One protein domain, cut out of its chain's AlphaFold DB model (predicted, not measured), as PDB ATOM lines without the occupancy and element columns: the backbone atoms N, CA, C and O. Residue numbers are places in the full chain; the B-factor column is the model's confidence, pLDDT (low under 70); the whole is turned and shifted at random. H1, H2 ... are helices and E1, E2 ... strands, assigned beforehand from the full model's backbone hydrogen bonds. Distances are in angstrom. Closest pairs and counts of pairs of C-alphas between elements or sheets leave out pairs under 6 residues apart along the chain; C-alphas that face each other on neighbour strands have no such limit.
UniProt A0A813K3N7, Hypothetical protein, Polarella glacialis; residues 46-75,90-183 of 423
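What this domain is: This is residues 46 to 75 and 90 to 183 of the 423 residues of the protein "Hypothetical protein" of Polarella glacialis (UniProt A0A813K3N7). A lobe of strands and a lobe of helices stand one after the other along the longest axis. In the strand lobe the hairpin E2 and E3 stands beside the three-stranded sheet of E1, E5 and E4; in the helix lobe H4 packs between E2 and H3, with H1 beside H3 and small H2 and the loop of residues 128 to 145 toward the far end. The 124 printed residues have five named strands and four named helices, in the order E1 E2 E3 E4 H1 H2 H3 H4 E5; the larger sheet has the order E1, E5, E4, antiparallel throughout, and the class is mixed, helices and strands. The whole is compact, with a radius of gyration of the C-alphas of 14.3 A and spans of 42 by 30 by 24 A.

How they stand to each other: Begin at E1, residues 46 to 49, an edge strand antiparallel to E5, residues 177 to 182, at 146 degrees; look there for N 46 and O 180, 2.8 A apart. Next come E2, residues 58 to 62, and E3, residues 65 to 70, an antiparallel hairpin in which N 60 and O 67 are 2.8 A apart. E4, residues 98 to 103, is the other edge strand, antiparallel to E5, with N 101 and O 179 at 2.8 A; the closest C-alphas of E3 and E4, Leu 67 and Glu 99, are 4.5 A apart. H1, residues 108 to 116, only grazes the sheet of E1, E5 and E4 with its residues 108 to 111. H3, residues 146 to 157, touches H1 with residues 147 to 151 alone, at a steep tilt of 55 degrees, opposite ways, closest at the C-alphas of Ile 115 and Ala 147, 5.9 A. H2, residues 124 to 127, touches H3 at Ala 124 and Ala 147, C-alphas 5.6 A apart. H3 and H4, residues 159 to 170, form a helical hairpin: they touch at a shallow tilt of 22 degrees, opposite ways, with the C-alphas of Arg 154 and Ala 162 closest at 5.0 A. The closest C-alphas of E2 and H4, Leu 60 and Asp 160, are 5.3 A apart. In H1, H3 and H4 every O i to N i+4 pair is within hydrogen-bond range; H2 is too short for one.

Where its parts are: Find C-alpha 46 at (-189.403, -17.717, -79.740), where E1 begins. Further on, E3 runs 15.2 A and H3 15.4 A from first to last C-alpha. H4 runs 16.0 A from C-alpha 159 at (-171.498, -4.098, -78.243). E5, also 16.0 A, ends at C-alpha 182, (-189.891, -12.003, -73.000).

The domain as a whole: The C-alphas of Pro 130 and Ala 182 are the two farthest apart, 43.0 A. Residues 76 to 89 are not printed, and C-alphas 75 and 90 stand 7.9 A apart across this cut. Of the links printed whole, H2 to H3 is long. Mean pLDDT of the printed part is 94.6; residue 75 is under 70.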
ATOM      1  N   ARG A  46    -188.718 -17.860 -78.451       96.44
ATOM      2  CA  ARG A  46    -189.403 -17.717 -79.740       96.44
ATOM      3  C   ARG A  46    -188.379 -17.453 -80.833       96.44
ATOM      4  O   ARG A  46    -187.577 -16.533 -80.719       96.44
ATOM      5  N   PHE A  47    -188.432 -18.223 -81.913       97.31
ATOM      6  CA  PHE A  47    -187.557 -18.024 -83.067       97.31
ATOM      7  C   PHE A  47    -188.258 -17.167 -84.118       97.31
ATOM      8  O   PHE A  47    -189.239 -17.593 -84.728       97.31
ATOM      9  N   VAL A  48    -187.752 -15.956 -84.334       97.38
ATOM     10  CA  VAL A  48    -188.305 -14.989 -85.283       97.38
ATOM     11  C   VAL A  48    -187.343 -14.795 -86.443       97.38
ATOM     12  O   VAL A  48    -186.243 -14.267 -86.286       97.38
ATOM     13  N   LYS A  49    -187.768 -15.199 -87.638       96.75
ATOM     14  CA  LYS A  49    -187.015 -14.966 -88.871       96.75
ATOM     15  C   LYS A  49    -187.209 -13.523 -89.330       96.75
ATOM     16  O   LYS A  49    -188.337 -13.104 -89.576       96.75
ATOM     17  N   LEU A  50    -186.117 -12.777 -89.488       95.44
ATOM     18  CA  LEU A  50    -186.185 -11.401 -89.974       95.44
ATOM     19  C   LEU A  50    -186.517 -11.378 -91.480       95.44
ATOM     20  O   LEU A  50    -185.877 -12.103 -92.257       95.44
ATOM     21  N   PRO A  51    -187.500 -10.565 -91.918       91.88
ATOM     22  CA  PRO A  51    -187.867 -10.463 -93.328       91.88
ATOM     23  C   PRO A  51    -186.756  -9.800 -94.153       91.88
ATOM     24  O   PRO A  51    -185.859  -9.144 -93.627       91.88
ATOM     25  N   VAL A  52    -186.798  -9.958 -95.480       87.25
ATOM     26  CA  VAL A  52    -185.916  -9.186 -96.373       87.25
ATOM     27  C   VAL A  52    -186.254  -7.701 -96.235       87.25
ATOM     28  O   VAL A  52    -187.427  -7.356 -96.214       87.25
ATOM     29  N   GLY A  53    -185.248  -6.828 -96.160       84.06
ATOM     30  CA  GLY A  53    -185.482  -5.379 -96.189       84.06
ATOM     31  C   GLY A  53    -185.896  -4.732 -94.863       84.06
ATOM     32  O   GLY A  53    -186.196  -3.546 -94.870       84.06
ATOM     33  N   TRP A  54    -185.853  -5.442 -93.728       90.06
ATOM     34  CA  TRP A  54    -186.110  -4.838 -92.411       90.06
ATOM     35  C   TRP A  54    -185.213  -3.609 -92.140       90.06
ATOM     36  O   TRP A  54    -184.027  -3.598 -92.494       90.06
ATOM     37  N   GLU A  55    -185.758  -2.559 -91.523       81.69
ATOM     38  CA  GLU A  55    -185.118  -1.240 -91.377       81.69
ATOM     39  C   GLU A  55    -184.231  -1.081 -90.134       81.69
ATOM     40  O   GLU A  55    -183.641  -0.031 -89.894       81.69
ATOM     41  N   GLY A  56    -183.964  -2.177 -89.427       83.50
ATOM     42  CA  GLY A  56    -182.967  -2.204 -88.362       83.50
ATOM     43  C   GLY A  56    -183.564  -1.969 -86.980       83.50
ATOM     44  O   GLY A  56    -183.653  -0.831 -86.545       83.50
ATOM     45  N   LEU A  57    -183.878  -3.064 -86.292       93.69
ATOM     46  CA  LEU A  57    -184.073  -3.189 -84.843       93.69
ATOM     47  C   LEU A  57    -182.994  -2.429 -84.066       93.69
ATOM     48  O   LEU A  57    -181.798  -2.605 -84.328       93.69
ATOM     49  N   SER A  58    -183.430  -1.631 -83.097       95.44
ATOM     50  CA  SER A  58    -182.538  -1.033 -82.109       95.44
ATOM     51  C   SER A  58    -182.395  -1.987 -80.931       95.44
ATOM     52  O   SER A  58    -183.370  -2.585 -80.467       95.44
ATOM     53  N   VAL A  59    -181.160  -2.156 -80.469       96.81
ATOM     54  CA  VAL A  59    -180.832  -3.039 -79.349       96.81
ATOM     55  C   VAL A  59    -180.051  -2.265 -78.300       96.81
ATOM     56  O   VAL A  59    -179.315  -1.338 -78.633       96.81
ATOM     57  N   LEU A  60    -180.217  -2.646 -77.040       96.69
ATOM     58  CA  LEU A  60    -179.563  -2.041 -75.888       96.69
ATOM     59  C   LEU A  60    -178.960  -3.140 -75.015       96.69
ATOM     60  O   LEU A  60    -179.601  -4.162 -74.767       96.69
ATOM     61  N   MET A  61    -177.737  -2.936 -74.532       96.25
ATOM     62  CA  MET A  61    -177.140  -3.838 -73.547       96.25
ATOM     63  C   MET A  61    -177.553  -3.422 -72.129       96.25
ATOM     64  O   MET A  61    -177.323  -2.286 -71.719       96.25
ATOM     65  N   THR A  62    -178.136  -4.327 -71.345       95.75
ATOM     66  CA  THR A  62    -178.490  -4.087 -69.933       95.75
ATOM     67  C   THR A  62    -178.177  -5.335 -69.120       95.75
ATOM     68  O   THR A  62    -178.629  -6.423 -69.459       95.75
ATOM     69  N   ASP A  63    -177.346  -5.205 -68.082       94.44
ATOM     70  CA  ASP A  63    -176.928  -6.314 -67.207       94.44
ATOM     71  C   ASP A  63    -176.373  -7.542 -67.959       94.44
ATOM     72  O   ASP A  63    -176.615  -8.695 -67.601       94.44
ATOM     73  N   GLY A  64    -175.634  -7.294 -69.047       94.50
ATOM     74  CA  GLY A  64    -175.069  -8.341 -69.905       94.50
ATOM     75  C   GLY A  64    -176.084  -9.039 -70.817       94.50
ATOM     76  O   GLY A  64    -175.733 -10.026 -71.465       94.50
ATOM     77  N   ARG A  65    -177.322  -8.539 -70.885       95.81
ATOM     78  CA  ARG A  65    -178.386  -9.024 -71.769       95.81
ATOM     79  C   ARG A  65    -178.630  -8.027 -72.891       95.81
ATOM     80  O   ARG A  65    -178.591  -6.818 -72.677       95.81
ATOM     81  N   LEU A  66    -178.902  -8.543 -74.084       97.06
ATOM     82  CA  LEU A  66    -179.210  -7.729 -75.253       97.06
ATOM     83  C   LEU A  66    -180.731  -7.593 -75.370       97.06
ATOM     84  O   LEU A  66    -181.406  -8.567 -75.687       97.06
ATOM     85  N   LEU A  67    -181.266  -6.410 -75.094       97.19
ATOM     86  CA  LEU A  67    -182.700  -6.128 -75.131       97.19
ATOM     87  C   LEU A  67    -183.065  -5.362 -76.402       97.19
ATOM     88  O   LEU A  67    -182.299  -4.522 -76.870       97.19
ATOM     89  N   VAL A  68    -184.247  -5.620 -76.949       96.94
ATOM     90  CA  VAL A  68    -184.818  -4.831 -78.044       96.94
ATOM     91  C   VAL A  68    -185.327  -3.515 -77.468       96.94
ATOM     92  O   VAL A  68    -186.266  -3.509 -76.676       96.94
ATOM     93  N   SER A  69    -184.714  -2.394 -77.843       96.06
ATOM     94  CA  SER A  69    -185.145  -1.072 -77.377       96.06
ATOM     95  C   SER A  69    -186.256  -0.488 -78.243       96.06
ATOM     96  O   SER A  69    -187.151   0.169 -77.720       96.06
ATOM     97  N   GLU A  70    -186.220  -0.755 -79.548       94.62
ATOM     98  CA  GLU A  70    -187.187  -0.241 -80.516       94.62
ATOM     99  C   GLU A  70    -187.366  -1.243 -81.658       94.62
ATOM    100  O   GLU A  70    -186.389  -1.753 -82.228       94.62
ATOM    101  N   VAL A  71    -188.624  -1.510 -82.009       93.81
ATOM    102  CA  VAL A  71    -188.977  -2.280 -83.204       93.81
ATOM    103  C   VAL A  71    -189.449  -1.286 -84.255       93.81
ATOM    104  O   VAL A  71    -190.507  -0.686 -84.053       93.81
ATOM    105  N   PRO A  72    -188.715  -1.099 -85.371       88.81
ATOM    106  CA  PRO A  72    -189.156  -0.183 -86.405       88.81
ATOM    107  C   PRO A  72    -190.545  -0.603 -86.885       88.81
ATOM    108  O   PRO A  72    -190.817  -1.774 -87.191       88.81
ATOM    109  N   GLN A  73    -191.444   0.369 -86.910       87.31
ATOM    110  CA  GLN A  73    -192.721   0.211 -87.581       87.31
ATOM    111  C   GLN A  73    -192.441   0.132 -89.083       87.31
ATOM    112  O   GLN A  73    -191.448   0.685 -89.555       87.31
ATOM    113  N   ALA A  74    -193.244  -0.624 -89.833       76.56
ATOM    114  CA  ALA A  74    -193.048  -0.697 -91.277       76.56
ATOM    115  C   ALA A  74    -193.088   0.730 -91.846       76.56
ATOM    116  O   ALA A  74    -194.092   1.416 -91.677       76.56
ATOM    117  N   CYS A  75    -191.989   1.194 -92.445       55.94
ATOM    118  CA  CYS A  75    -191.912   2.546 -92.978       55.94
ATOM    119  C   CYS A  75    -192.893   2.696 -94.138       55.94
ATOM    120  O   CYS A  75    -192.842   1.971 -95.132       55.94
ATOM    121  N   GLN A  90    -192.754  -4.007 -88.311       87.88
ATOM    122  CA  GLN A  90    -192.087  -4.569 -89.490       87.88
ATOM    123  C   GLN A  90    -191.601  -6.007 -89.249       87.88
ATOM    124  O   GLN A  90    -191.524  -6.818 -90.172       87.88
ATOM    125  N   VAL A  91    -191.274  -6.325 -87.995       92.44
ATOM    126  CA  VAL A  91    -190.843  -7.651 -87.557       92.44
ATOM    127  C   VAL A  91    -191.913  -8.227 -86.635       92.44
ATOM    128  O   VAL A  91    -192.010  -7.865 -85.464       92.44
ATOM    129  N   SER A  92    -192.737  -9.133 -87.158       91.75
ATOM    130  CA  SER A  92    -193.758  -9.819 -86.365       91.75
ATOM    131  C   SER A  92    -193.121 -10.763 -85.343       91.75
ATOM    132  O   SER A  92    -192.273 -11.574 -85.708       91.75
ATOM    133  N   GLY A  93    -193.579 -10.722 -84.091       92.94
ATOM    134  CA  GLY A  93    -193.134 -11.640 -83.034       92.94
ATOM    135  C   GLY A  93    -191.975 -11.130 -82.174       92.94
ATOM    136  O   GLY A  93    -191.607 -11.820 -81.228       92.94
ATOM    137  N   VAL A  94    -191.454  -9.934 -82.462       95.25
ATOM    138  CA  VAL A  94    -190.503  -9.209 -81.610       95.25
ATOM    139  C   VAL A  94    -191.196  -7.972 -81.046       95.25
ATOM    140  O   VAL A  94    -191.844  -7.238 -81.794       95.25
ATOM    141  N   SER A  95    -191.045  -7.744 -79.748       94.50
ATOM    142  CA  SER A  95    -191.593  -6.590 -79.031       94.50
ATOM    143  C   SER A  95    -190.484  -5.777 -78.355       94.50
ATOM    144  O   SER A  95    -189.420  -6.310 -78.040       94.50
ATOM    145  N   GLU A  96    -190.738  -4.490 -78.090       95.00
ATOM    146  CA  GLU A  96    -189.880  -3.678 -77.210       95.00
ATOM    147  C   GLU A  96    -189.745  -4.361 -75.835       95.00
ATOM    148  O   GLU A  96    -190.740  -4.780 -75.240       95.00
ATOM    149  N   GLY A  97    -188.513  -4.488 -75.340       95.06
ATOM    150  CA  GLY A  97    -188.176  -5.177 -74.092       95.06
ATOM    151  C   GLY A  97    -187.910  -6.680 -74.222       95.06
ATOM    152  O   GLY A  97    -187.507  -7.300 -73.239       95.06
ATOM    153  N   ASP A  98    -188.088  -7.287 -75.400       96.62
ATOM    154  CA  ASP A  98    -187.686  -8.681 -75.606       96.62
ATOM    155  C   ASP A  98    -186.157  -8.828 -75.496       96.62
ATOM    156  O   ASP A  98    -185.391  -8.020 -76.019       96.62
ATOM    157  N   GLU A  99    -185.700  -9.888 -74.831       96.88
ATOM    158  CA  GLU A  99    -184.292 -10.269 -74.765       96.88
ATOM    159  C   GLU A  99    -183.923 -11.107 -75.986       96.88
ATOM    160  O   GLU A  99    -184.520 -12.154 -76.241       96.88
ATOM    161  N   ILE A 100    -182.898 -10.678 -76.717       97.75
ATOM    162  CA  ILE A 100    -182.278 -11.448 -77.790       97.75
ATOM    163  C   ILE A 100    -181.278 -12.418 -77.157       97.75
ATOM    164  O   ILE A 100    -180.153 -12.054 -76.811       97.75
ATOM    165  N   VAL A 101    -181.699 -13.672 -77.022       97.94
ATOM    166  CA  VAL A 101    -180.892 -14.756 -76.447       97.94
ATOM    167  C   VAL A 101    -179.953 -15.346 -77.496       97.94
ATOM    168  O   VAL A 101    -178.799 -15.650 -77.185       97.94
ATOM    169  N   THR A 102    -180.421 -15.493 -78.742       98.06
ATOM    170  CA  THR A 102    -179.613 -16.022 -79.850       98.06
ATOM    171  C   THR A 102    -179.824 -15.265 -81.162       98.06
ATOM    172  O   THR A 102    -180.895 -14.715 -81.422       98.06
ATOM    173  N   LEU A 103    -178.797 -15.250 -82.016       97.56
ATOM    174  CA  LEU A 103    -178.871 -14.864 -83.423       97.56
ATOM    175  C   LEU A 103    -178.326 -16.030 -84.257       97.56
ATOM    176  O   LEU A 103    -177.165 -16.399 -84.109       97.56
ATOM    177  N   ASN A 104    -179.153 -16.600 -85.134       97.12
ATOM    178  CA  ASN A 104    -178.847 -17.819 -85.896       97.12
ATOM    179  C   ASN A 104    -178.347 -18.960 -84.995       97.12
ATOM    180  O   ASN A 104    -177.312 -19.559 -85.266       97.12
ATOM    181  N   ASP A 105    -179.075 -19.211 -83.901       97.31
ATOM    182  CA  ASP A 105    -178.781 -20.250 -82.903       97.31
ATOM    183  C   ASP A 105    -177.475 -20.052 -82.110       97.31
ATOM    184  O   ASP A 105    -177.085 -20.908 -81.316       97.31
ATOM    185  N   GLU A 106    -176.827 -18.893 -82.247       97.81
ATOM    186  CA  GLU A 106    -175.614 -18.537 -81.513       97.81
ATOM    187  C   GLU A 106    -175.854 -17.406 -80.515       97.81
ATOM    188  O   GLU A 106    -176.654 -16.502 -80.746       97.81
ATOM    189  N   THR A 107    -175.132 -17.415 -79.394       97.50
ATOM    190  CA  THR A 107    -175.219 -16.331 -78.407       97.50
ATOM    191  C   THR A 107    -174.607 -15.034 -78.958       97.50
ATOM    192  O   THR A 107    -173.653 -15.094 -79.741       97.50
ATOM    193  N   PRO A 108    -175.054 -13.841 -78.515       96.75
ATOM    194  CA  PRO A 108    -174.463 -12.567 -78.941       96.75
ATOM    195  C   PRO A 108    -172.938 -12.487 -78.750       96.75
ATOM    196  O   PRO A 108    -172.231 -11.908 -79.575       96.75
ATOM    197  N   ALA A 109    -172.411 -13.117 -77.694       96.50
ATOM    198  CA  ALA A 109    -170.972 -13.213 -77.455       96.50
ATOM    199  C   ALA A 109    -170.254 -14.041 -78.534       96.50
ATOM    200  O   ALA A 109    -169.191 -13.639 -79.011       96.50
ATOM    201  N   ARG A 110    -170.847 -15.160 -78.967       97.69
ATOM    202  CA  ARG A 110    -170.274 -16.010 -80.015       97.69
ATOM    203  C   ARG A 110    -170.336 -15.344 -81.387       97.69
ATOM    204  O   ARG A 110    -169.339 -15.339 -82.102       97.69
ATOM    205  N   VAL A 111    -171.450 -14.686 -81.699       97.38
ATOM    206  CA  VAL A 111    -171.607 -13.863 -82.911       97.38
ATOM    207  C   VAL A 111    -170.486 -12.835 -83.021       97.38
ATOM    208  O   VAL A 111    -169.840 -12.702 -84.058       97.38
ATOM    209  N   GLN A 112    -170.204 -12.136 -81.927       97.50
ATOM    210  CA  GLN A 112    -169.127 -11.161 -81.858       97.50
ATOM    211  C   GLN A 112    -167.745 -11.788 -82.107       97.50
ATOM    212  O   GLN A 112    -166.918 -11.177 -82.783       97.50
ATOM    213  N   GLU A 113    -167.472 -12.978 -81.564       97.62
ATOM    214  CA  GLU A 113    -166.232 -13.706 -81.859       97.62
ATOM    215  C   GLU A 113    -166.128 -14.038 -83.346       97.62
ATOM    216  O   GLU A 113    -165.086 -13.783 -83.940       97.62
ATOM    217  N   ARG A 114    -167.212 -14.515 -83.969       97.69
ATOM    218  CA  ARG A 114    -167.242 -14.853 -85.399       97.69
ATOM    219  C   ARG A 114    -167.015 -13.646 -86.304       97.69
ATOM    220  O   ARG A 114    -166.217 -13.729 -87.229       97.69
ATOM    221  N   ILE A 115    -167.632 -12.501 -86.001       97.62
ATOM    222  CA  ILE A 115    -167.419 -11.249 -86.757       97.62
ATOM    223  C   ILE A 115    -165.936 -10.838 -86.748       97.62
ATOM    224  O   ILE A 115    -165.446 -10.248 -87.711       97.62
ATOM    225  N   LEU A 116    -165.222 -11.133 -85.658       97.50
ATOM    226  CA  LEU A 116    -163.822 -10.755 -85.459       97.50
ATOM    227  C   LEU A 116    -162.822 -11.873 -85.802       97.50
ATOM    228  O   LEU A 116    -161.624 -11.598 -85.860       97.50
ATOM    229  N   ALA A 117    -163.279 -13.107 -86.021       97.06
ATOM    230  CA  ALA A 117    -162.431 -14.262 -86.291       97.06
ATOM    231  C   ALA A 117    -162.012 -14.297 -87.764       97.06
ATOM    232  O   ALA A 117    -162.850 -14.293 -88.664       97.06
ATOM    233  N   GLU A 118    -160.708 -14.302 -88.030       95.31
ATOM    234  CA  GLU A 118    -160.182 -14.386 -89.395       95.31
ATOM    235  C   GLU A 118    -160.573 -15.721 -90.048       95.31
ATOM    236  O   GLU A 118    -160.445 -16.785 -89.445       95.31
ATOM    237  N   GLY A 119    -161.067 -15.659 -91.285       93.38
ATOM    238  CA  GLY A 119    -161.532 -16.819 -92.046       93.38
ATOM    239  C   GLY A 119    -162.976 -17.243 -91.765       93.38
ATOM    240  O   GLY A 119    -163.486 -18.109 -92.475       93.38
ATOM    241  N   ASP A 120    -163.659 -16.645 -90.782       96.75
ATOM    242  CA  ASP A 120    -165.082 -16.912 -90.557       96.75
ATOM    243  C   ASP A 120    -165.935 -16.311 -91.688       96.75
ATOM    244  O   ASP A 120    -165.653 -15.226 -92.200       96.75
ATOM    245  N   SER A 121    -167.019 -16.995 -92.055       95.00
ATOM    246  CA  SER A 121    -167.956 -16.520 -93.078       95.00
ATOM    247  C   SER A 121    -168.676 -15.224 -92.697       95.00
ATOM    248  O   SER A 121    -169.190 -14.538 -93.576       95.00
ATOM    249  N   TRP A 122    -168.716 -14.870 -91.409       95.69
ATOM    250  CA  TRP A 122    -169.310 -13.621 -90.916       95.69
ATOM    251  C   TRP A 122    -168.295 -12.473 -90.854       95.69
ATOM    252  O   TRP A 122    -168.665 -11.320 -90.608       95.69
ATOM    253  N   ASN A 123    -167.018 -12.767 -91.103       95.50
ATOM    254  CA  ASN A 123    -165.960 -11.777 -91.140       95.50
ATOM    255  C   ASN A 123    -165.726 -11.276 -92.572       95.50
ATOM    256  O   ASN A 123    -165.002 -11.872 -93.372       95.50
ATOM    257  N   ALA A 124    -166.280 -10.100 -92.864       92.12
ATOM    258  CA  ALA A 124    -166.127  -9.437 -94.158       92.12
ATOM    259  C   ALA A 124    -164.671  -9.062 -94.515       92.12
ATOM    260  O   ALA A 124    -164.394  -8.720 -95.663       92.12
ATOM    261  N   CYS A 125    -163.723  -9.086 -93.569       93.62
ATOM    262  CA  CYS A 125    -162.318  -8.793 -93.873       93.62
ATOM    263  C   CYS A 125    -161.676  -9.909 -94.709       93.62
ATOM    264  O   CYS A 125    -160.829  -9.634 -95.559       93.62
ATOM    265  N   SER A 126    -162.090 -11.160 -94.479       90.81
ATOM    266  CA  SER A 126    -161.530 -12.339 -95.148       90.81
ATOM    267  C   SER A 126    -162.080 -12.546 -96.558       90.81
ATOM    268  O   SER A 126    -161.374 -13.078 -97.407       90.81
ATOM    269  N   SER A 127    -163.310 -12.100 -96.824       90.25
ATOM    270  CA  SER A 127    -163.915 -12.121 -98.161       90.25
ATOM    271  C   SER A 127    -163.628 -10.863 -98.990       90.25
ATOM    272  O   SER A 127    -163.912 -10.841-100.187       90.25
ATOM    273  N   ALA A 128    -163.061  -9.811 -98.387       91.69
ATOM    274  CA  ALA A 128    -162.696  -8.593 -99.099       91.69
ATOM    275  C   ALA A 128    -161.558  -8.830-100.106       91.69
ATOM    276  O   ALA A 128    -160.705  -9.691 -99.915       91.69
ATOM    277  N   SER A 129    -161.515  -8.010-101.161       90.81
ATOM    278  CA  SER A 129    -160.433  -8.011-102.148       90.81
ATOM    279  C   SER A 129    -159.701  -6.659-102.135       90.81
ATOM    280  O   SER A 129    -160.314  -5.652-102.501       90.81
ATOM    281  N   PRO A 130    -158.428  -6.591-101.691       93.62
ATOM    282  CA  PRO A 130    -157.656  -7.667-101.064       93.62
ATOM    283  C   PRO A 130    -158.135  -7.990 -99.635       93.62
ATOM    284  O   PRO A 130    -158.679  -7.133 -98.923       93.62
ATOM    285  N   ALA A 131    -157.897  -9.236 -99.216       95.25
ATOM    286  CA  ALA A 131    -158.131  -9.664 -97.843       95.25
ATOM    287  C   ALA A 131    -157.205  -8.883 -96.901       95.25
ATOM    288  O   ALA A 131    -156.074  -8.549 -97.259       95.25
ATOM    289  N   HIS A 132    -157.693  -8.560 -95.709       95.94
ATOM    290  CA  HIS A 132    -156.974  -7.718 -94.753       95.94
ATOM    291  C   HIS A 132    -157.288  -8.138 -93.309       95.94
ATOM    292  O   HIS A 132    -158.328  -8.751 -93.072       95.94
ATOM    293  N   PRO A 133    -156.418  -7.834 -92.329       96.50
ATOM    294  CA  PRO A 133    -156.667  -8.188 -90.933       96.50
ATOM    295  C   PRO A 133    -157.754  -7.303 -90.313       96.50
ATOM    296  O   PRO A 133    -157.935  -6.137 -90.694       96.50
ATOM    297  N   VAL A 134    -158.467  -7.828 -89.314       96.69
ATOM    298  CA  VAL A 134    -159.611  -7.132 -88.706       96.69
ATOM    299  C   VAL A 134    -159.177  -5.862 -87.969       96.69
ATOM    300  O   VAL A 134    -158.410  -5.891 -87.003       96.69
ATOM    301  N   GLY A 135    -159.754  -4.731 -88.372       95.50
ATOM    302  CA  GLY A 135    -159.464  -3.400 -87.835       95.50
ATOM    303  C   GLY A 135    -158.413  -2.613 -88.617       95.50
ATOM    304  O   GLY A 135    -158.102  -1.501 -88.211       95.50
ATOM    305  N   SER A 136    -157.886  -3.151 -89.722       96.62
ATOM    306  CA  SER A 136    -156.953  -2.412 -90.587       96.62
ATOM    307  C   SER A 136    -157.631  -1.332 -91.433       96.62
ATOM    308  O   SER A 136    -157.005  -0.316 -91.714       96.62
ATOM    309  N   LYS A 137    -158.908  -1.510 -91.802       96.31
ATOM    310  CA  LYS A 137    -159.672  -0.506 -92.554       96.31
ATOM    311  C   LYS A 137    -160.378   0.504 -91.641       96.31
ATOM    312  O   LYS A 137    -161.098   0.162 -90.695       96.31
ATOM    313  N   SER A 138    -160.204   1.773 -91.972       94.75
ATOM    314  CA  SER A 138    -160.909   2.932 -91.441       94.75
ATOM    315  C   SER A 138    -162.347   3.037 -91.979       94.75
ATOM    316  O   SER A 138    -162.807   2.232 -92.787       94.75
ATOM    317  N   LYS A 139    -163.096   4.043 -91.504       90.56
ATOM    318  CA  LYS A 139    -164.443   4.356 -92.019       90.56
ATOM    319  C   LYS A 139    -164.433   5.000 -93.410       90.56
ATOM    320  O   LYS A 139    -165.488   5.096 -94.020       90.56
ATOM    321  N   PHE A 140    -163.275   5.489 -93.853       92.88
ATOM    322  CA  PHE A 140    -163.114   6.232 -95.101       92.88
ATOM    323  C   PHE A 140    -162.568   5.364 -96.241       92.88
ATOM    324  O   PHE A 140    -162.465   5.836 -97.368       92.88
ATOM    325  N   ASP A 141    -162.229   4.103 -95.964       94.06
ATOM    326  CA  ASP A 141    -161.781   3.170 -96.991       94.06
ATOM    327  C   ASP A 141    -162.941   2.762 -97.900       94.06
ATOM    328  O   ASP A 141    -164.042   2.469 -97.431       94.06
ATOM    329  N   SER A 142    -162.674   2.704 -99.206       92.62
ATOM    330  CA  SER A 142    -163.639   2.284-100.218       92.62
ATOM    331  C   SER A 142    -163.207   0.941-100.828       92.62
ATOM    332  O   SER A 142    -162.123   0.872-101.413       92.62
ATOM    333  N   PRO A 143    -163.994  -0.144-100.688       92.19
ATOM    334  CA  PRO A 143    -165.258  -0.231 -99.949       92.19
ATOM    335  C   PRO A 143    -165.055  -0.331 -98.419       92.19
ATOM    336  O   PRO A 143    -164.045  -0.904 -97.974       92.19
ATOM    337  N   PRO A 144    -166.020   0.156 -97.609       93.44
ATOM    338  CA  PRO A 144    -165.964   0.036 -96.157       93.44
ATOM    339  C   PRO A 144    -166.093  -1.434 -95.742       93.44
ATOM    340  O   PRO A 144    -166.896  -2.184 -96.293       93.44
ATOM    341  N   CYS A 145    -165.314  -1.862 -94.747       96.25
ATOM    342  CA  CYS A 145    -165.399  -3.222 -94.214       96.25
ATOM    343  C   CYS A 145    -166.270  -3.262 -92.951       96.25
ATOM    344  O   CYS A 145    -165.906  -2.680 -91.925       96.25
ATOM    345  N   ALA A 146    -167.380  -4.006 -93.003       96.69
ATOM    346  CA  ALA A 146    -168.329  -4.129 -91.896       96.69
ATOM    347  C   ALA A 146    -167.697  -4.702 -90.613       96.69
ATOM    348  O   ALA A 146    -167.997  -4.231 -89.520       96.69
ATOM    349  N   ALA A 147    -166.782  -5.672 -90.722       97.44
ATOM    350  CA  ALA A 147    -166.100  -6.254 -89.563       97.44
ATOM    351  C   ALA A 147    -165.072  -5.289 -88.931       97.44
ATOM    352  O   ALA A 147    -164.985  -5.187 -87.704       97.44
ATOM    353  N   CYS A 148    -164.347  -4.508 -89.744       97.62
ATOM    354  CA  CYS A 148    -163.469  -3.446 -89.235       97.62
ATOM    355  C   CYS A 148    -164.266  -2.323 -88.548       97.62
ATOM    356  O   CYS A 148    -163.866  -1.847 -87.481       97.62
ATOM    357  N   ASP A 149    -165.402  -1.914 -89.128       97.31
ATOM    358  CA  ASP A 149    -166.302  -0.926 -88.518       97.31
ATOM    359  C   ASP A 149    -166.911  -1.445 -87.210       97.31
ATOM    360  O   ASP A 149    -166.881  -0.729 -86.208       97.31
ATOM    361  N   PHE A 150    -167.350  -2.707 -87.174       97.81
ATOM    362  CA  PHE A 150    -167.839  -3.358 -85.958       97.81
ATOM    363  C   PHE A 150    -166.795  -3.325 -84.839       97.81
ATOM    364  O   PHE A 150    -167.100  -2.863 -83.739       97.81
ATOM    365  N   LYS A 151    -165.544  -3.733 -85.113       97.81
ATOM    366  CA  LYS A 151    -164.450  -3.695 -84.123       97.81
ATOM    367  C   LYS A 151    -164.258  -2.289 -83.552       97.81
ATOM    368  O   LYS A 151    -164.209  -2.123 -82.336       97.81
ATOM    369  N   ARG A 152    -164.195  -1.277 -84.421       97.44
ATOM    370  CA  ARG A 152    -164.008   0.125 -84.021       97.44
ATOM    371  C   ARG A 152    -165.174   0.641 -83.178       97.44
ATOM    372  O   ARG A 152    -164.946   1.210 -82.112       97.44
ATOM    373  N   ARG A 153    -166.416   0.445 -83.634       97.44
ATOM    374  CA  ARG A 153    -167.617   0.888 -82.908       97.44
ATOM    375  C   ARG A 153    -167.761   0.176 -81.581       97.44
ATOM    376  O   ARG A 153    -168.129   0.815 -80.610       97.44
ATOM    377  N   ARG A 154    -167.409  -1.104 -81.513       97.19
ATOM    378  CA  ARG A 154    -167.470  -1.863 -80.268       97.19
ATOM    379  C   ARG A 154    -166.552  -1.271 -79.205       97.19
ATOM    380  O   ARG A 154    -166.976  -1.123 -78.065       97.19
ATOM    381  N   THR A 155    -165.322  -0.912 -79.573       97.12
ATOM    382  CA  THR A 155    -164.378  -0.269 -78.647       97.12
ATOM    383  C   THR A 155    -164.837   1.128 -78.222       97.12
ATOM    384  O   THR A 155    -164.588   1.516 -77.088       97.12
ATOM    385  N   ALA A 156    -165.502   1.877 -79.107       97.19
ATOM    386  CA  ALA A 156    -165.890   3.264 -78.842       97.19
ATOM    387  C   ALA A 156    -167.268   3.430 -78.173       97.19
ATOM    388  O   ALA A 156    -167.444   4.342 -77.375       97.19
ATOM    389  N   LEU A 157    -168.245   2.596 -78.533       96.69
ATOM    390  CA  LEU A 157    -169.671   2.791 -78.239       96.69
ATOM    391  C   LEU A 157    -170.321   1.604 -77.519       96.69
ATOM    392  O   LEU A 157    -171.439   1.744 -77.044       96.69
ATOM    393  N   GLY A 158    -169.652   0.450 -77.435       96.75
ATOM    394  CA  GLY A 158    -170.226  -0.767 -76.856       96.75
ATOM    395  C   GLY A 158    -170.749  -1.767 -77.892       96.75
ATOM    396  O   GLY A 158    -170.752  -1.528 -79.102       96.75
ATOM    397  N   LEU A 159    -171.109  -2.959 -77.403       96.31
ATOM    398  CA  LEU A 159    -171.498  -4.098 -78.243       96.31
ATOM    399  C   LEU A 159    -172.859  -3.897 -78.914       96.31
ATOM    400  O   LEU A 159    -173.013  -4.266 -80.071       96.31
ATOM    401  N   ASP A 160    -173.824  -3.325 -78.207       95.94
ATOM    402  CA  ASP A 160    -175.176  -3.050 -78.693       95.94
ATOM    403  C   ASP A 160    -175.172  -2.143 -79.928       95.94
ATOM    404  O   ASP A 160    -175.628  -2.557 -80.998       95.94
ATOM    405  N   VAL A 161    -174.550  -0.965 -79.832       96.62
ATOM    406  CA  VAL A 161    -174.463  -0.021 -80.958       96.62
ATOM    407  C   VAL A 161    -173.657  -0.619 -82.112       96.62
ATOM    408  O   VAL A 161    -174.029  -0.481 -83.280       96.62
ATOM    409  N   ALA A 162    -172.552  -1.309 -81.813       97.44
ATOM    410  CA  ALA A 162    -171.745  -1.961 -82.841       97.44
ATOM    411  C   ALA A 162    -172.530  -3.054 -83.579       97.44
ATOM    412  O   ALA A 162    -172.500  -3.102 -84.811       97.44
ATOM    413  N   LEU A 163    -173.258  -3.899 -82.846       97.19
ATOM    414  CA  LEU A 163    -174.044  -4.997 -83.399       97.19
ATOM    415  C   LEU A 163    -175.221  -4.478 -84.223       97.19
ATOM    416  O   LEU A 163    -175.435  -4.977 -85.325       97.19
ATOM    417  N   GLN A 164    -175.919  -3.436 -83.764       96.12
ATOM    418  CA  GLN A 164    -176.983  -2.783 -84.533       96.12
ATOM    419  C   GLN A 164    -176.478  -2.291 -85.897       96.12
ATOM    420  O   GLN A 164    -177.104  -2.544 -86.930       96.12
ATOM    421  N   MET A 165    -175.326  -1.615 -85.921       96.38
ATOM    422  CA  MET A 165    -174.743  -1.103 -87.166       96.38
ATOM    423  C   MET A 165    -174.256  -2.231 -88.078       96.38
ATOM    424  O   MET A 165    -174.479  -2.180 -89.289       96.38
ATOM    425  N   TRP A 166    -173.654  -3.277 -87.510       96.88
ATOM    426  CA  TRP A 166    -173.224  -4.445 -88.277       96.88
ATOM    427  C   TRP A 166    -174.410  -5.190 -88.897       96.88
ATOM    428  O   TRP A 166    -174.394  -5.435 -90.101       96.88
ATOM    429  N   LEU A 167    -175.472  -5.461 -88.127       96.19
ATOM    430  CA  LEU A 167    -176.693  -6.097 -88.631       96.19
ATOM    431  C   LEU A 167    -177.288  -5.311 -89.806       96.19
ATOM    432  O   LEU A 167    -177.663  -5.907 -90.815       96.19
ATOM    433  N   ARG A 168    -177.321  -3.974 -89.717       94.69
ATOM    434  CA  ARG A 168    -177.777  -3.104 -90.815       94.69
ATOM    435  C   ARG A 168    -176.903  -3.218 -92.063       94.69
ATOM    436  O   ARG A 168    -177.449  -3.191 -93.165       94.69
ATOM    437  N   ALA A 169    -175.588  -3.351 -91.900       94.94
ATOM    438  CA  ALA A 169    -174.649  -3.472 -93.012       94.94
ATOM    439  C   ALA A 169    -174.780  -4.818 -93.742       94.94
ATOM    440  O   ALA A 169    -174.769  -4.847 -94.970       94.94
ATOM    441  N   VAL A 170    -174.960  -5.921 -93.007       95.50
ATOM    442  CA  VAL A 170    -174.929  -7.280 -93.583       95.50
ATOM    443  C   VAL A 170    -176.312  -7.884 -93.855       95.50
ATOM    444  O   VAL A 170    -176.399  -8.984 -94.393       95.50
ATOM    445  N   LYS A 171    -177.418  -7.190 -93.541       93.75
ATOM    446  CA  LYS A 171    -178.799  -7.716 -93.682       93.75
ATOM    447  C   LYS A 171    -179.192  -8.193 -95.084       93.75
ATOM    448  O   LYS A 171    -180.182  -8.909 -95.227       93.75
ATOM    449  N   ARG A 172    -178.484  -7.741 -96.126       92.00
ATOM    450  CA  ARG A 172    -178.708  -8.173 -97.517       92.00
ATOM    451  C   ARG A 172    -178.007  -9.495 -97.832       92.00
ATOM    452  O   ARG A 172    -178.498 -10.252 -98.658       92.00
ATOM    453  N   GLU A 173    -176.894  -9.761 -97.157       93.56
ATOM    454  CA  GLU A 173    -176.016 -10.909 -97.394       93.56
ATOM    455  C   GLU A 173    -176.333 -12.064 -96.438       93.56
ATOM    456  O   GLU A 173    -176.290 -13.230 -96.824       93.56
ATOM    457  N   ILE A 174    -176.705 -11.744 -95.194       94.12
ATOM    458  CA  ILE A 174    -176.962 -12.715 -94.132       94.12
ATOM    459  C   ILE A 174    -178.442 -12.676 -93.744       94.12
ATOM    460  O   ILE A 174    -179.016 -11.628 -93.441       94.12
ATOM    461  N   ARG A 175    -179.068 -13.857 -93.727       95.06
ATOM    462  CA  ARG A 175    -180.407 -14.055 -93.162       95.06
ATOM    463  C   ARG A 175    -180.289 -14.298 -91.665       95.06
ATOM    464  O   ARG A 175    -179.489 -15.130 -91.242       95.06
ATOM    465  N   PHE A 176    -181.100 -13.589 -90.888       96.62
ATOM    466  CA  PHE A 176    -181.093 -13.674 -89.433       96.62
ATOM    467  C   PHE A 176    -182.380 -14.302 -88.901       96.62
ATOM    468  O   PHE A 176    -183.482 -13.922 -89.300       96.62
ATOM    469  N   THR A 177    -182.214 -15.224 -87.961       97.75
ATOM    470  CA  THR A 177    -183.252 -15.762 -87.088       97.75
ATOM    471  C   THR A 177    -182.895 -15.366 -85.663       97.75
ATOM    472  O   THR A 177    -181.828 -15.727 -85.173       97.75
ATOM    473  N   LEU A 178    -183.760 -14.603 -85.005       97.94
ATOM    474  CA  LEU A 178    -183.575 -14.194 -83.617       97.94
ATOM    475  C   LEU A 178    -184.258 -15.196 -82.692       97.94
ATOM    476  O   LEU A 178    -185.447 -15.451 -82.856       97.94
ATOM    477  N   GLY A 179    -183.540 -15.731 -81.711       97.88
ATOM    478  CA  GLY A 179    -184.148 -16.371 -80.549       97.88
ATOM    479  C   GLY A 179    -184.446 -15.304 -79.506       97.88
ATOM    480  O   GLY A 179    -183.526 -14.833 -78.836       97.88
ATOM    481  N   VAL A 180    -185.711 -14.907 -79.388       97.50
ATOM    482  CA  VAL A 180    -186.168 -13.877 -78.452       97.50
ATOM    483  C   VAL A 180    -186.945 -14.481 -77.288       97.50
ATOM    484  O   VAL A 180    -187.731 -15.413 -77.465       97.50
ATOM    485  N   ARG A 181    -186.756 -13.935 -76.091       96.56
ATOM    486  CA  ARG A 181    -187.488 -14.303 -74.873       96.56
ATOM    487  C   ARG A 181    -188.080 -13.045 -74.248       96.56
ATOM    488  O   ARG A 181    -187.435 -12.002 -74.246       96.56
ATOM    489  N   ALA A 182    -189.291 -13.132 -73.705       95.56
ATOM    490  CA  ALA A 182    -189.891 -12.003 -73.000       95.56
ATOM    491  C   ALA A 182    -189.109 -11.749 -71.702       95.56
ATOM    492  O   ALA A 182    -189.152 -12.561 -70.782       95.56
ATOM    493  N   SER A 183    -188.372 -10.640 -71.607       89.56
ATOM    494  CA  SER A 183    -187.497 -10.416 -70.448       89.56
ATOM    495  C   SER A 183    -188.263 -10.025 -69.176       89.56
ATOM    496  O   SER A 183    -187.689 -10.076 -68.088       89.56
TER     497      SER A 183